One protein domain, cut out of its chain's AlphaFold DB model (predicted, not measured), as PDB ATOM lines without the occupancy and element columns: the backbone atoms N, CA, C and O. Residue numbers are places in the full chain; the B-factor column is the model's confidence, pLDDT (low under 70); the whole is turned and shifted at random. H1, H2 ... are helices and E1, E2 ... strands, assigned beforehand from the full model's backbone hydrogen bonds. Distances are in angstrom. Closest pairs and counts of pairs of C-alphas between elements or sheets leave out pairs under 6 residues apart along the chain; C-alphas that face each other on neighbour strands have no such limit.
ATOM      1  N   GLN A  60     -46.357 -94.581 -43.466       97.44
ATOM      2  CA  GLN A  60     -47.016 -93.633 -42.565       97.44
ATOM      3  C   GLN A  60     -47.727 -92.516 -43.340       97.44
ATOM      4  O   GLN A  60     -48.873 -92.195 -43.037       97.44
ATOM      5  N   GLU A  61     -47.084 -91.956 -44.368       97.25
ATOM      6  CA  GLU A  61     -47.700 -90.938 -45.231       97.25
ATOM      7  C   GLU A  61     -48.891 -91.505 -46.003       97.25
ATOM      8  O   GLU A  61     -49.939 -90.870 -46.064       97.25
ATOM      9  N   ILE A  62     -48.771 -92.724 -46.541       97.75
ATOM     10  CA  ILE A  62     -49.885 -93.401 -47.220       97.75
ATOM     11  C   ILE A  62     -51.066 -93.576 -46.260       97.75
ATOM     12  O   ILE A  62     -52.199 -93.281 -46.634       97.75
ATOM     13  N   GLN A  63     -50.824 -94.014 -45.021       97.75
ATOM     14  CA  GLN A  63     -51.883 -94.142 -44.015       97.75
ATOM     15  C   GLN A  63     -52.549 -92.794 -43.732       97.75
ATOM     16  O   GLN A  63     -53.774 -92.701 -43.793       97.75
ATOM     17  N   LEU A  64     -51.761 -91.745 -43.498       96.69
ATOM     18  CA  LEU A  64     -52.271 -90.407 -43.211       96.69
ATOM     19  C   LEU A  64     -53.101 -89.843 -44.375       96.69
ATOM     20  O   LEU A  64     -54.227 -89.393 -44.176       96.69
ATOM     21  N   TYR A  65     -52.580 -89.895 -45.599       96.94
ATOM     22  CA  TYR A  65     -53.262 -89.359 -46.779       96.94
ATOM     23  C   TYR A  65     -54.473 -90.198 -47.193       96.94
ATOM     24  O   TYR A  65     -55.418 -89.669 -47.773       96.94
ATOM     25  N   SER A  66     -54.521 -91.483 -46.842       97.25
ATOM     26  CA  SER A  66     -55.691 -92.322 -47.126       97.25
ATOM     27  C   SER A  66     -56.966 -91.885 -46.387       97.25
ATOM     28  O   SER A  66     -58.052 -92.366 -46.710       97.25
ATOM     29  N   LEU A  67     -56.858 -90.961 -45.424       97.25
ATOM     30  CA  LEU A  67     -57.981 -90.454 -44.634       97.25
ATOM     31  C   LEU A  67     -58.862 -89.440 -45.382       97.25
ATOM     32  O   LEU A  67     -59.982 -89.190 -44.945       97.25
ATOM     33  N   SER A  68     -58.408 -88.875 -46.506       96.75
ATOM     34  CA  SER A  68     -59.174 -87.893 -47.288       96.75
ATOM     35  C   SER A  68     -59.270 -88.269 -48.768       96.75
ATOM     36  O   SER A  68     -58.489 -89.070 -49.281       96.75
ATOM     37  N   ALA A  69     -60.252 -87.701 -49.477       96.50
ATOM     38  CA  ALA A  69     -60.398 -87.908 -50.919       96.50
ATOM     39  C   ALA A  69     -59.186 -87.362 -51.694       96.50
ATOM     40  O   ALA A  69     -58.627 -88.061 -52.538       96.50
ATOM     41  N   GLU A  70     -58.728 -86.157 -51.346       96.19
ATOM     42  CA  GLU A  70     -57.538 -85.543 -51.944       96.19
ATOM     43  C   GLU A  70     -56.276 -86.366 -51.701       96.19
ATOM     44  O   GLU A  70     -55.492 -86.590 -52.623       96.19
ATOM     45  N   GLY A  71     -56.091 -86.874 -50.480       97.31
ATOM     46  CA  GLY A  71     -54.925 -87.678 -50.148       97.31
ATOM     47  C   GLY A  71     -54.926 -89.030 -50.867       97.31
ATOM     48  O   GLY A  71     -53.884 -89.451 -51.367       97.31
ATOM     49  N   LYS A  72     -56.090 -89.675 -51.038       98.25
ATOM     50  CA  LYS A  72     -56.227 -90.874 -51.889       98.25
ATOM     51  C   LYS A  72     -55.869 -90.587 -53.348       98.25
ATOM     52  O   LYS A  72     -55.134 -91.368 -53.954       98.25
ATOM     53  N   ALA A  73     -56.345 -89.469 -53.898       98.19
ATOM     54  CA  ALA A  73     -56.015 -89.049 -55.259       98.19
ATOM     55  C   ALA A  73     -54.510 -88.771 -55.414       98.19
ATOM     56  O   ALA A  73     -53.884 -89.234 -56.369       98.19
ATOM     57  N   TYR A  74     -53.899 -88.108 -54.428       98.25
ATOM     58  CA  TYR A  74     -52.460 -87.872 -54.407       98.25
ATOM     59  C   TYR A  74     -51.647 -89.168 -54.312       98.25
ATOM     60  O   TYR A  74     -50.656 -89.300 -55.024       98.25
ATOM     61  N   ILE A  75     -52.054 -90.146 -53.495       98.50
ATOM     62  CA  ILE A  75     -51.383 -91.457 -53.442       98.50
ATOM     63  C   ILE A  75     -51.377 -92.092 -54.839       98.50
ATOM     64  O   ILE A  75     -50.315 -92.478 -55.330       98.50
ATOM     65  N   ALA A  76     -52.532 -92.135 -55.513       98.56
ATOM     66  CA  ALA A  76     -52.638 -92.685 -56.864       98.56
ATOM     67  C   ALA A  76     -51.744 -91.935 -57.868       98.56
ATOM     68  O   ALA A  76     -51.046 -92.568 -58.668       98.56
ATOM     69  N   TYR A  77     -51.717 -90.601 -57.793       98.56
ATOM     70  CA  TYR A  77     -50.842 -89.759 -58.605       98.56
ATOM     71  C   TYR A  77     -49.363 -90.035 -58.322       98.56
ATOM     72  O   TYR A  77     -48.600 -90.279 -59.253       98.56
ATOM     73  N   ASN A  78     -48.940 -90.060 -57.057       98.31
ATOM     74  CA  ASN A  78     -47.548 -90.294 -56.683       98.31
ATOM     75  C   ASN A  78     -47.068 -91.685 -57.128       98.31
ATOM     76  O   ASN A  78     -45.937 -91.833 -57.591       98.31
ATOM     77  N   THR A  79     -47.926 -92.704 -57.051       98.19
ATOM     78  CA  THR A  79     -47.603 -94.054 -57.529       98.19
ATOM     79  C   THR A  79     -47.437 -94.107 -59.051       98.19
ATOM     80  O   THR A  79     -46.478 -94.710 -59.538       98.19
ATOM     81  N   GLN A  80     -48.343 -93.493 -59.816       98.00
ATOM     82  CA  GLN A  80     -48.383 -93.651 -61.277       98.00
ATOM     83  C   GLN A  80     -47.553 -92.616 -62.034       98.00
ATOM     84  O   GLN A  80     -46.880 -92.960 -63.006       98.00
ATOM     85  N   ILE A  81     -47.580 -91.367 -61.583       98.00
ATOM     86  CA  ILE A  81     -46.929 -90.215 -62.210       98.00
ATOM     87  C   ILE A  81     -45.744 -89.746 -61.369       98.00
ATOM     88  O   ILE A  81     -44.660 -89.540 -61.911       98.00
ATOM     89  N   GLY A  82     -45.895 -89.681 -60.048       95.56
ATOM     90  CA  GLY A  82     -44.851 -89.204 -59.149       95.56
ATOM     91  C   GLY A  82     -44.807 -87.687 -59.031       95.56
ATOM     92  O   GLY A  82     -45.345 -86.956 -59.858       95.56
ATOM     93  N   GLY A  83     -44.105 -87.207 -58.008       92.75
ATOM     94  CA  GLY A  83     -43.996 -85.782 -57.699       92.75
ATOM     95  C   GLY A  83     -44.625 -85.424 -56.361       92.75
ATOM     96  O   GLY A  83     -45.139 -86.289 -55.649       92.75
ATOM     97  N   SER A  84     -44.520 -84.143 -56.023       91.75
ATOM     98  CA  SER A  84     -45.010 -83.599 -54.758       91.75
ATOM     99  C   SER A  84     -46.519 -83.380 -54.796       91.75
ATOM    100  O   SER A  84     -47.109 -83.242 -55.869       91.75
ATOM    101  N   MET A  85     -47.123 -83.323 -53.613       92.69
ATOM    102  CA  MET A  85     -48.513 -82.919 -53.449       92.69
ATOM    103  C   MET A  85     -48.685 -81.448 -53.850       92.69
ATOM    104  O   MET A  85     -47.838 -80.614 -53.533       92.69
ATOM    105  N   ILE A  86     -49.789 -81.135 -54.523       92.75
ATOM    106  CA  ILE A  86     -50.297 -79.774 -54.685       92.75
ATOM    107  C   ILE A  86     -50.835 -79.335 -53.319       92.75
ATOM    108  O   ILE A  86     -51.857 -79.840 -52.857       92.75
ATOM    109  N   GLY A  87     -50.100 -78.449 -52.652       85.00
ATOM    110  CA  GLY A  87     -50.483 -77.908 -51.351       85.00
ATOM    111  C   GLY A  87     -51.502 -76.777 -51.468       85.00
ATOM    112  O   GLY A  87     -51.483 -76.015 -52.435       85.00
ATOM    113  N   LEU A  88     -52.364 -76.664 -50.457       85.31
ATOM    114  CA  LEU A  88     -53.192 -75.486 -50.219       85.31
ATOM    115  C   LEU A  88     -52.352 -74.440 -49.475       85.31
ATOM    116  O   LEU A  88     -51.832 -74.725 -48.395       85.31
ATOM    117  N   GLU A  89     -52.233 -73.236 -50.021       81.56
ATOM    118  CA  GLU A  89     -51.515 -72.131 -49.385       81.56
ATOM    119  C   GLU A  89     -52.520 -71.233 -48.661       81.56
ATOM    120  O   GLU A  89     -53.411 -70.673 -49.281       81.56
ATOM    121  N   VAL A  90     -52.446 -71.089 -47.338       76.50
ATOM    122  CA  VAL A  90     -53.414 -70.272 -46.580       76.50
ATOM    123  C   VAL A  90     -52.851 -68.859 -46.385       76.50
ATOM    124  O   VAL A  90     -51.718 -68.741 -45.925       76.50
ATOM    125  N   PRO A  91     -53.616 -67.779 -46.659       80.88
ATOM    126  CA  PRO A  91     -55.040 -67.728 -47.029       80.88
ATOM    127  C   PRO A  91     -55.323 -67.727 -48.547       80.88
ATOM    128  O   PRO A  91     -56.444 -67.442 -48.953       80.88
ATOM    129  N   VAL A  92     -54.318 -67.988 -49.382       81.50
ATOM    130  CA  VAL A  92     -54.338 -67.788 -50.844       81.50
ATOM    131  C   VAL A  92     -55.218 -68.803 -51.595       81.50
ATOM    132  O   VAL A  92     -55.843 -68.452 -52.593       81.50
ATOM    133  N   GLY A  93     -55.312 -70.039 -51.109       86.44
ATOM    134  CA  GLY A  93     -55.981 -71.162 -51.758       86.44
ATOM    135  C   GLY A  93     -55.017 -72.081 -52.515       86.44
ATOM    136  O   GLY A  93     -53.817 -72.127 -52.244       86.44
ATOM    137  N   TYR A  94     -55.559 -72.862 -53.452       90.75
ATOM    138  CA  TYR A  94     -54.741 -73.650 -54.369       90.75
ATOM    139  C   TYR A  94     -54.122 -72.763 -55.448       90.75
ATOM    140  O   TYR A  94     -54.586 -71.665 -55.758       90.75
ATOM    141  N   LEU A  95     -53.079 -73.300 -56.066       88.56
ATOM    142  CA  LEU A  95     -52.462 -72.737 -57.253       88.56
ATOM    143  C   LEU A  95     -53.496 -72.437 -58.359       88.56
ATOM    144  O   LEU A  95     -54.449 -73.189 -58.584       88.56
ATOM    145  N   LYS A  96     -53.258 -71.353 -59.105       88.75
ATOM    146  CA  LYS A  96     -54.085 -70.948 -60.248       88.75
ATOM    147  C   LYS A  96     -54.295 -72.101 -61.241       88.75
ATOM    148  O   LYS A  96     -53.350 -72.792 -61.608       88.75
ATOM    149  N   GLY A  97     -55.533 -72.256 -61.712       90.69
ATOM    150  CA  GLY A  97     -55.939 -73.292 -62.665       90.69
ATOM    151  C   GLY A  97     -56.424 -74.592 -62.021       90.69
ATOM    152  O   GLY A  97     -57.079 -75.377 -62.697       90.69
ATOM    153  N   VAL A  98     -56.172 -74.819 -60.725       95.06
ATOM    154  CA  VAL A  98     -56.678 -76.010 -60.017       95.06
ATOM    155  C   VAL A  98     -58.207 -76.000 -59.946       95.06
ATOM    156  O   VAL A  98     -58.841 -76.977 -60.335       95.06
ATOM    157  N   GLU A  99     -58.803 -74.890 -59.511       94.62
ATOM    158  CA  GLU A  99     -60.265 -74.754 -59.421       94.62
ATOM    159  C   GLU A  99     -60.938 -74.802 -60.799       94.62
ATOM    160  O   GLU A  99     -61.945 -75.485 -60.973       94.62
ATOM    161  N   ASP A 100     -60.333 -74.170 -61.811       94.06
ATOM    162  CA  ASP A 100     -60.835 -74.183 -63.195       94.06
ATOM    163  C   ASP A 100     -60.884 -75.606 -63.787       94.06
ATOM    164  O   ASP A 100     -61.679 -75.890 -64.685       94.06
ATOM    165  N   LEU A 101     -60.045 -76.512 -63.274       94.25
ATOM    166  CA  LEU A 101     -59.986 -77.925 -63.651       94.25
ATOM    167  C   LEU A 101     -60.873 -78.831 -62.780       94.25
ATOM    168  O   LEU A 101     -60.820 -80.051 -62.941       94.25
ATOM    169  N   GLY A 102     -61.697 -78.269 -61.891       95.06
ATOM    170  CA  GLY A 102     -62.595 -79.024 -61.009       95.06
ATOM    171  C   GLY A 102     -61.991 -79.389 -59.650       95.06
ATOM    172  O   GLY A 102     -62.502 -80.277 -58.969       95.06
ATOM    173  N   GLY A 103     -60.910 -78.718 -59.252       95.75
ATOM    174  CA  GLY A 103     -60.234 -78.927 -57.976       95.75
ATOM    175  C   GLY A 103     -59.084 -79.935 -58.049       95.75
ATOM    176  O   GLY A 103     -58.815 -80.575 -59.070       95.75
ATOM    177  N   VAL A 104     -58.370 -80.085 -56.931       96.56
ATOM    178  CA  VAL A 104     -57.090 -80.813 -56.883       96.56
ATOM    179  C   VAL A 104     -57.209 -82.298 -57.252       96.56
ATOM    180  O   VAL A 104     -56.316 -82.857 -57.888       96.56
ATOM    181  N   VAL A 105     -58.332 -82.940 -56.915       97.69
ATOM    182  CA  VAL A 105     -58.601 -84.341 -57.280       97.69
ATOM    183  C   VAL A 105     -58.653 -84.495 -58.801       97.69
ATOM    184  O   VAL A 105     -57.953 -85.342 -59.356       97.69
ATOM    185  N   SER A 106     -59.410 -83.633 -59.481       98.12
ATOM    186  CA  SER A 106     -59.559 -83.664 -60.939       98.12
ATOM    187  C   SER A 106     -58.253 -83.354 -61.672       98.12
ATOM    188  O   SER A 106     -57.986 -83.931 -62.732       98.12
ATOM    189  N   VAL A 107     -57.386 -82.520 -61.087       98.19
ATOM    190  CA  VAL A 107     -56.020 -82.302 -61.588       98.19
ATOM    191  C   VAL A 107     -55.220 -83.607 -61.565       98.19
ATOM    192  O   VAL A 107     -54.663 -83.997 -62.594       98.19
ATOM    193  N   TYR A 108     -55.187 -84.320 -60.435       98.38
ATOM    194  CA  TYR A 108     -54.458 -85.590 -60.333       98.38
ATOM    195  C   TYR A 108     -54.993 -86.659 -61.289       98.38
ATOM    196  O   TYR A 108     -54.206 -87.335 -61.957       98.38
ATOM    197  N   GLU A 109     -56.312 -86.794 -61.400       98.38
ATOM    198  CA  GLU A 109     -56.947 -87.732 -62.333       98.38
ATOM    199  C   GLU A 109     -56.588 -87.413 -63.789       98.38
ATOM    200  O   GLU A 109     -56.227 -88.308 -64.560       98.38
ATOM    201  N   SER A 110     -56.607 -86.131 -64.158       98.31
ATOM    202  CA  SER A 110     -56.226 -85.664 -65.494       98.31
ATOM    203  C   SER A 110     -54.760 -85.946 -65.808       98.31
ATOM    204  O   SER A 110     -54.442 -86.361 -66.924       98.31
ATOM    205  N   CYS A 111     -53.875 -85.768 -64.827       98.44
ATOM    206  CA  CYS A 111     -52.456 -86.088 -64.946       98.44
ATOM    207  C   CYS A 111     -52.226 -87.583 -65.191       98.44
ATOM    208  O   CYS A 111     -51.501 -87.959 -66.110       98.44
ATOM    209  N   ILE A 112     -52.889 -88.445 -64.411       98.50
ATOM    210  CA  ILE A 112     -52.819 -89.905 -64.575       98.50
ATOM    211  C   ILE A 112     -53.303 -90.307 -65.970       98.50
ATOM    212  O   ILE A 112     -52.617 -91.055 -66.664       98.50
ATOM    213  N   LYS A 113     -54.450 -89.774 -66.403       98.31
ATOM    214  CA  LYS A 113     -55.042 -90.070 -67.714       98.31
ATOM    215  C   LYS A 113     -54.127 -89.677 -68.876       98.31
ATOM    216  O   LYS A 113     -54.079 -90.388 -69.876       98.31
ATOM    217  N   GLN A 114     -53.428 -88.551 -68.758       97.69
ATOM    218  CA  GLN A 114     -52.542 -88.029 -69.802       97.69
ATOM    219  C   GLN A 114     -51.104 -88.554 -69.699       97.69
ATOM    220  O   GLN A 114     -50.331 -88.412 -70.643       97.69
ATOM    221  N   GLY A 115     -50.729 -89.165 -68.573       97.25
ATOM    222  CA  GLY A 115     -49.358 -89.606 -68.326       97.25
ATOM    223  C   GLY A 115     -48.370 -88.457 -68.105       97.25
ATOM    224  O   GLY A 115     -47.171 -88.661 -68.294       97.25
ATOM    225  N   ILE A 116     -48.854 -87.269 -67.721       97.19
ATOM    226  CA  ILE A 116     -48.034 -86.067 -67.508       97.19
ATOM    227  C   ILE A 116     -48.101 -85.608 -66.045       97.19
ATOM    228  O   ILE A 116     -49.135 -85.794 -65.402       97.19
ATOM    229  N   PRO A 117     -47.034 -85.007 -65.495       97.62
ATOM    230  CA  PRO A 117     -47.061 -84.403 -64.164       97.62
ATOM    231  C   PRO A 117     -47.938 -83.149 -64.101       97.62
ATOM    232  O   PRO A 117     -48.096 -82.446 -65.104       97.62
ATOM    233  N   TRP A 118     -48.453 -82.816 -62.913       96.56
ATOM    234  CA  TRP A 118     -49.228 -81.583 -62.735       96.56
ATOM    235  C   TRP A 118     -48.389 -80.340 -63.034       96.56
ATOM    236  O   TRP A 118     -48.948 -79.329 -63.448       96.56
ATOM    237  N   GLU A 119     -47.057 -80.416 -62.905       96.19
ATOM    238  CA  GLU A 119     -46.170 -79.319 -63.288       96.19
ATOM    239  C   GLU A 119     -46.308 -78.944 -64.773       96.19
ATOM    240  O   GLU A 119     -46.266 -77.770 -65.136       96.19
ATOM    241  N   GLU A 120     -46.487 -79.949 -65.634       96.38
ATOM    242  CA  GLU A 120     -46.699 -79.770 -67.071       96.38
ATOM    243  C   GLU A 120     -48.127 -79.301 -67.359       96.38
ATOM    244  O   GLU A 120     -48.317 -78.363 -68.130       96.38
ATOM    245  N   LEU A 121     -49.120 -79.893 -66.683       96.81
ATOM    246  CA  LEU A 121     -50.531 -79.534 -66.847       96.81
ATOM    247  C   LEU A 121     -50.824 -78.081 -66.437       96.81
ATOM    248  O   LEU A 121     -51.570 -77.387 -67.122       96.81
ATOM    249  N   LEU A 122     -50.237 -77.623 -65.328       95.50
ATOM    250  CA  LEU A 122     -50.436 -76.280 -64.770       95.50
ATOM    251  C   LEU A 122     -49.344 -75.286 -65.198       95.50
ATOM    252  O   LEU A 122     -49.418 -74.103 -64.868       95.50
ATOM    253  N   GLY A 123     -48.312 -75.744 -65.912       95.31
ATOM    254  CA  GLY A 123     -47.235 -74.896 -66.427       95.31
ATOM    255  C   GLY A 123     -46.351 -74.253 -65.352       95.31
ATOM    256  O   GLY A 123     -45.780 -73.185 -65.588       95.31
ATOM    257  N   CYS A 124     -46.210 -74.868 -64.179       93.50
ATOM    258  CA  CYS A 124     -45.407 -74.337 -63.074       93.50
ATOM    259  C   CYS A 124     -44.908 -75.436 -62.126       93.50
ATOM    260  O   CYS A 124     -45.300 -76.588 -62.230       93.50
ATOM    261  N   TYR A 125     -44.011 -75.098 -61.206       91.50
ATOM    262  CA  TYR A 125     -43.470 -76.024 -60.212       91.50
ATOM    263  C   TYR A 125     -43.095 -75.286 -58.928       91.50
ATOM    264  O   TYR A 125     -42.902 -74.074 -58.940       91.50
ATOM    265  N   TYR A 126     -42.965 -76.017 -57.821       87.50
ATOM    266  CA  TYR A 126     -42.469 -75.448 -56.569       87.50
ATOM    267  C   TYR A 126     -40.939 -75.515 -56.509       87.50
ATOM    268  O   TYR A 126     -40.363 -76.600 -56.662       87.50
ATOM    269  N   GLU A 127     -40.281 -74.384 -56.260       83.94
ATOM    270  CA  GLU A 127     -38.839 -74.304 -56.012       83.94
ATOM    271  C   GLU A 127     -38.573 -73.496 -54.748       83.94
ATOM    272  O   GLU A 127     -39.145 -72.423 -54.550       83.94
ATOM    273  N   TYR A 128     -37.676 -73.998 -53.901       78.12
ATOM    274  CA  TYR A 128     -37.186 -73.199 -52.791       78.12
ATOM    275  C   TYR A 128     -36.287 -72.085 -53.328       78.12
ATOM    276  O   TYR A 128     -35.291 -72.342 -54.003       78.12
ATOM    277  N   ASP A 129     -36.649 -70.855 -52.998       75.44
ATOM    278  CA  ASP A 129     -35.924 -69.642 -53.327       75.44
ATOM    279  C   ASP A 129     -35.581 -68.975 -52.002       75.44
ATOM    280  O   ASP A 129     -36.480 -68.576 -51.270       75.44
ATOM    281  N   SER A 130     -34.292 -68.870 -51.673       76.50
ATOM    282  CA  SER A 130     -33.853 -68.321 -50.385       76.50
ATOM    283  C   SER A 130     -34.177 -66.837 -50.206       76.50
ATOM    284  O   SER A 130     -33.960 -66.297 -49.126       76.50
ATOM    285  N   THR A 131     -34.626 -66.158 -51.265       78.75
ATOM    286  CA  THR A 131     -35.114 -64.775 -51.198       78.75
ATOM    287  C   THR A 131     -36.600 -64.689 -50.840       78.75
ATOM    288  O   THR A 131     -37.074 -63.615 -50.472       78.75
ATOM    289  N   LEU A 132     -37.323 -65.809 -50.914       70.31
ATOM    290  CA  LEU A 132     -38.716 -65.949 -50.506       70.31
ATOM    291  C   LEU A 132     -38.784 -66.650 -49.145       70.31
ATOM    292  O   LEU A 132     -37.935 -67.473 -48.810       70.31
ATOM    293  N   VAL A 133     -39.790 -66.307 -48.344       70.25
ATOM    294  CA  VAL A 133     -39.908 -66.785 -46.955       70.25
ATOM    295  C   VAL A 133     -40.181 -68.293 -46.887       70.25
ATOM    296  O   VAL A 133     -39.757 -68.957 -45.944       70.25
ATOM    297  N   ASP A 134     -40.834 -68.851 -47.898       70.06
ATOM    298  CA  ASP A 134     -41.292 -70.239 -47.961       70.06
ATOM    299  C   ASP A 134     -40.803 -70.991 -49.211       70.06
ATOM    300  O   ASP A 134     -40.962 -72.207 -49.314       70.06
ATOM    301  N   GLY A 135     -40.110 -70.321 -50.131       75.69
ATOM    302  CA  GLY A 135     -39.954 -70.789 -51.506       75.69
ATOM    303  C   GLY A 135     -41.088 -70.248 -52.367       75.69
ATOM    304  O   GLY A 135     -41.693 -69.240 -52.034       75.69
ATOM    305  N   GLY A 136     -41.352 -70.836 -53.527       82.88
ATOM    306  CA  GLY A 136     -42.508 -70.386 -54.288       82.88
ATOM    307  C   GLY A 136     -42.749 -71.121 -55.585       82.88
ATOM    308  O   GLY A 136     -41.896 -71.842 -56.113       82.88
ATOM    309  N   TRP A 137     -43.941 -70.885 -56.117       87.12
ATOM    310  CA  TRP A 137     -44.352 -71.354 -57.428       87.12
ATOM    311  C   TRP A 137     -43.604 -70.588 -58.520       87.12
ATOM    312  O   TRP A 137     -43.673 -69.362 -58.613       87.12
ATOM    313  N   LYS A 138     -42.878 -71.317 -59.362       89.62
ATOM    314  CA  LYS A 138     -42.138 -70.786 -60.505       89.62
ATOM    315  C   LYS A 138     -42.778 -71.280 -61.804       89.62
ATOM    316  O   LYS A 138     -43.155 -72.451 -61.887       89.62
ATOM    317  N   PRO A 139     -42.898 -70.435 -62.841       92.81
ATOM    318  CA  PRO A 139     -43.364 -70.887 -64.144       92.81
ATOM    319  C   PRO A 139     -42.374 -71.891 -64.736       92.81
ATOM    320  O   PRO A 139     -41.157 -71.742 -64.612       92.81
ATOM    321  N   LEU A 140     -42.889 -72.895 -65.441       93.69
ATOM    322  CA  LEU A 140     -42.066 -73.953 -66.025       93.69
ATOM    323  C   LEU A 140     -41.096 -73.419 -67.099       93.69
ATOM    324  O   LEU A 140     -40.021 -73.978 -67.312       93.69
ATOM    325  N   GLU A 141     -41.425 -72.269 -67.699       94.75
ATOM    326  CA  GLU A 141     -40.544 -71.504 -68.589       94.75
ATOM    327  C   GLU A 141     -39.194 -71.149 -67.940       94.75
ATOM    328  O   GLU A 141     -38.176 -71.114 -68.628       94.75
ATOM    329  N   MET A 142     -39.143 -70.913 -66.623       92.06
ATOM    330  CA  MET A 142     -37.870 -70.652 -65.939       92.06
ATOM    331  C   MET A 142     -36.944 -71.863 -66.004       92.06
ATOM    332  O   MET A 142     -35.769 -71.717 -66.335       92.06
ATOM    333  N   ALA A 143     -37.470 -73.064 -65.746       91.25
ATOM    334  CA  ALA A 143     -36.690 -74.294 -65.859       91.25
ATOM    335  C   ALA A 143     -36.200 -74.519 -67.297       91.25
ATOM    336  O   ALA A 143     -35.063 -74.939 -67.495       91.25
ATOM    337  N   TYR A 144     -37.027 -74.180 -68.287       92.75
ATOM    338  CA  TYR A 144     -36.661 -74.233 -69.700       92.75
ATOM    339  C   TYR A 144     -35.492 -73.294 -70.045       92.75
ATOM    340  O   TYR A 144     -34.484 -73.750 -70.581       92.75
ATOM    341  N   LYS A 145     -35.570 -72.010 -69.668       90.62
ATOM    342  CA  LYS A 145     -34.501 -71.021 -69.916       90.62
ATOM    343  C   LYS A 145     -33.169 -71.419 -69.287       90.62
ATOM    344  O   LYS A 145     -32.118 -71.209 -69.880       90.62
ATOM    345  N   LEU A 146     -33.216 -72.009 -68.092       86.38
ATOM    346  CA  LEU A 146     -32.016 -72.472 -67.399       86.38
ATOM    347  C   LEU A 146     -31.339 -73.640 -68.115       86.38
ATOM    348  O   LEU A 146     -30.135 -73.801 -67.972       86.38
ATOM    349  N   ILE A 147     -32.085 -74.434 -68.884       83.81
ATOM    350  CA  ILE A 147     -31.516 -75.517 -69.690       83.81
ATOM    351  C   ILE A 147     -30.897 -74.985 -70.974       83.81
ATOM    352  O   ILE A 147     -29.843 -75.466 -71.363       83.81
ATOM    353  N   GLU A 148     -31.506 -73.982 -71.607       77.62
ATOM    354  CA  GLU A 148     -30.924 -73.332 -72.791       77.62
ATOM    355  C   GLU A 148     -29.606 -72.601 -72.485       77.62
ATOM    356  O   GLU A 148     -28.824 -72.345 -73.396       77.62
ATOM    357  N   SER A 149     -29.347 -72.275 -71.215       72.88
ATOM    358  CA  SER A 149     -28.083 -71.677 -70.768       72.88
ATOM    359  C   SER A 149     -26.966 -72.676 -70.423       72.88
ATOM    360  O   SER A 149     -25.899 -72.232 -69.995       72.88
ATOM    361  N   LEU A 150     -27.210 -73.988 -70.541       68.38
ATOM    362  CA  LEU A 150     -26.234 -75.060 -70.271       68.38
ATOM    363  C   LEU A 150     -25.409 -75.406 -71.512       68.38
ATOM    364  O   LEU A 150     -24.199 -75.665 -71.329       68.38
TER     365      LEU A 150
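Overview. This is residues 60 to 150 of the 150 residues of an uncharacterized protein of uncultured Clostridium sp (UniProt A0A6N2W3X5). A small hairpin of two strands, E1 and E2, and a group of three helices, H1, H2 and H3, make two separate parts, with the short helix H4 between them; in the group H2 and H3 lie side by side and H1 packs on the first part of H2. H5 leads away from the hairpin, and residues 144 to 150 stick out at that end, while a long loop, residues 81 to 103, joins H2 to H3. The printed part has 91 residues with five named helices and two named strands, in the order H1 H2 H3 H4 E1 E2 H5; the sheet, E1 - E2, is antiparallel and the class is mostly helix. The whole is compact, with a radius of gyration of the C-alphas of 14.0 A and spans of 42 by 30 by 29 A.

Along the chain. Find C-alpha 124 at (-45.407, -74.337, -63.074), where strand E1, residues 124 to 127, begins its 9.6 A. Strand E2, residues 136 to 139, covers 9.9 A. Helix H5, residues 140 to 148, follows at once and runs 13.1 A to C-alpha 148 at (-30.924, -73.332, -72.791). Go back before E1 to find helix H4, residues 118 to 121, 4.8 A long, and before it helix H3, residues 104 to 114, 15.5 A. Helix H2, residues 69 to 80, is the longest at 16.9 A. Helix H1, residues 60 to 65, is 8.7 A long and begins at C-alpha 60, at (-47.016, -93.633, -42.565).

Arrangement. In the hairpin E1 and E2, look at N 125 and O 138, 2.9 A apart, and N 138 and O 125, 2.8 A apart, both within hydrogen-bond range. The closest C-alphas of E1 and H5 are those of Cys 124 and Leu 140, 4.5 A apart. H4 and H5 are close but not clearly touching, with Glu 119 and Leu 140 closest at 7.3 A between C-alphas. H4 touches H3, where the closest C-alphas, of Cys 111 and Trp 118, are 6.0 A apart. H3 touches H2 at a shallow tilt of 25 degrees, the same way, closest at the C-alphas of Glu 70 and Val 105, 5.6 A. H2 touches H1 with residues 71 to 75 alone, at a steep tilt of 54 degrees, opposite ways; the C-alphas of Tyr 65 and Gly 71 are closest, at 4.1 A. H3 and H5 are apart. In H1, H2, H3 and H5 every O i to N i+4 pair is within hydrogen-bond range; H4 is too short for such a pair.

Size, cuts and confidence. The two farthest C-alphas, of Leu 67 and Ser 149, are 43.9 A apart. The printed part has no cut, and its one long link is H2 to H3, with 23 residues. Look in the B-factor column for pLDDT: the mean of the printed part is 91.4, and residue 150, the chain's last, is the one under 70.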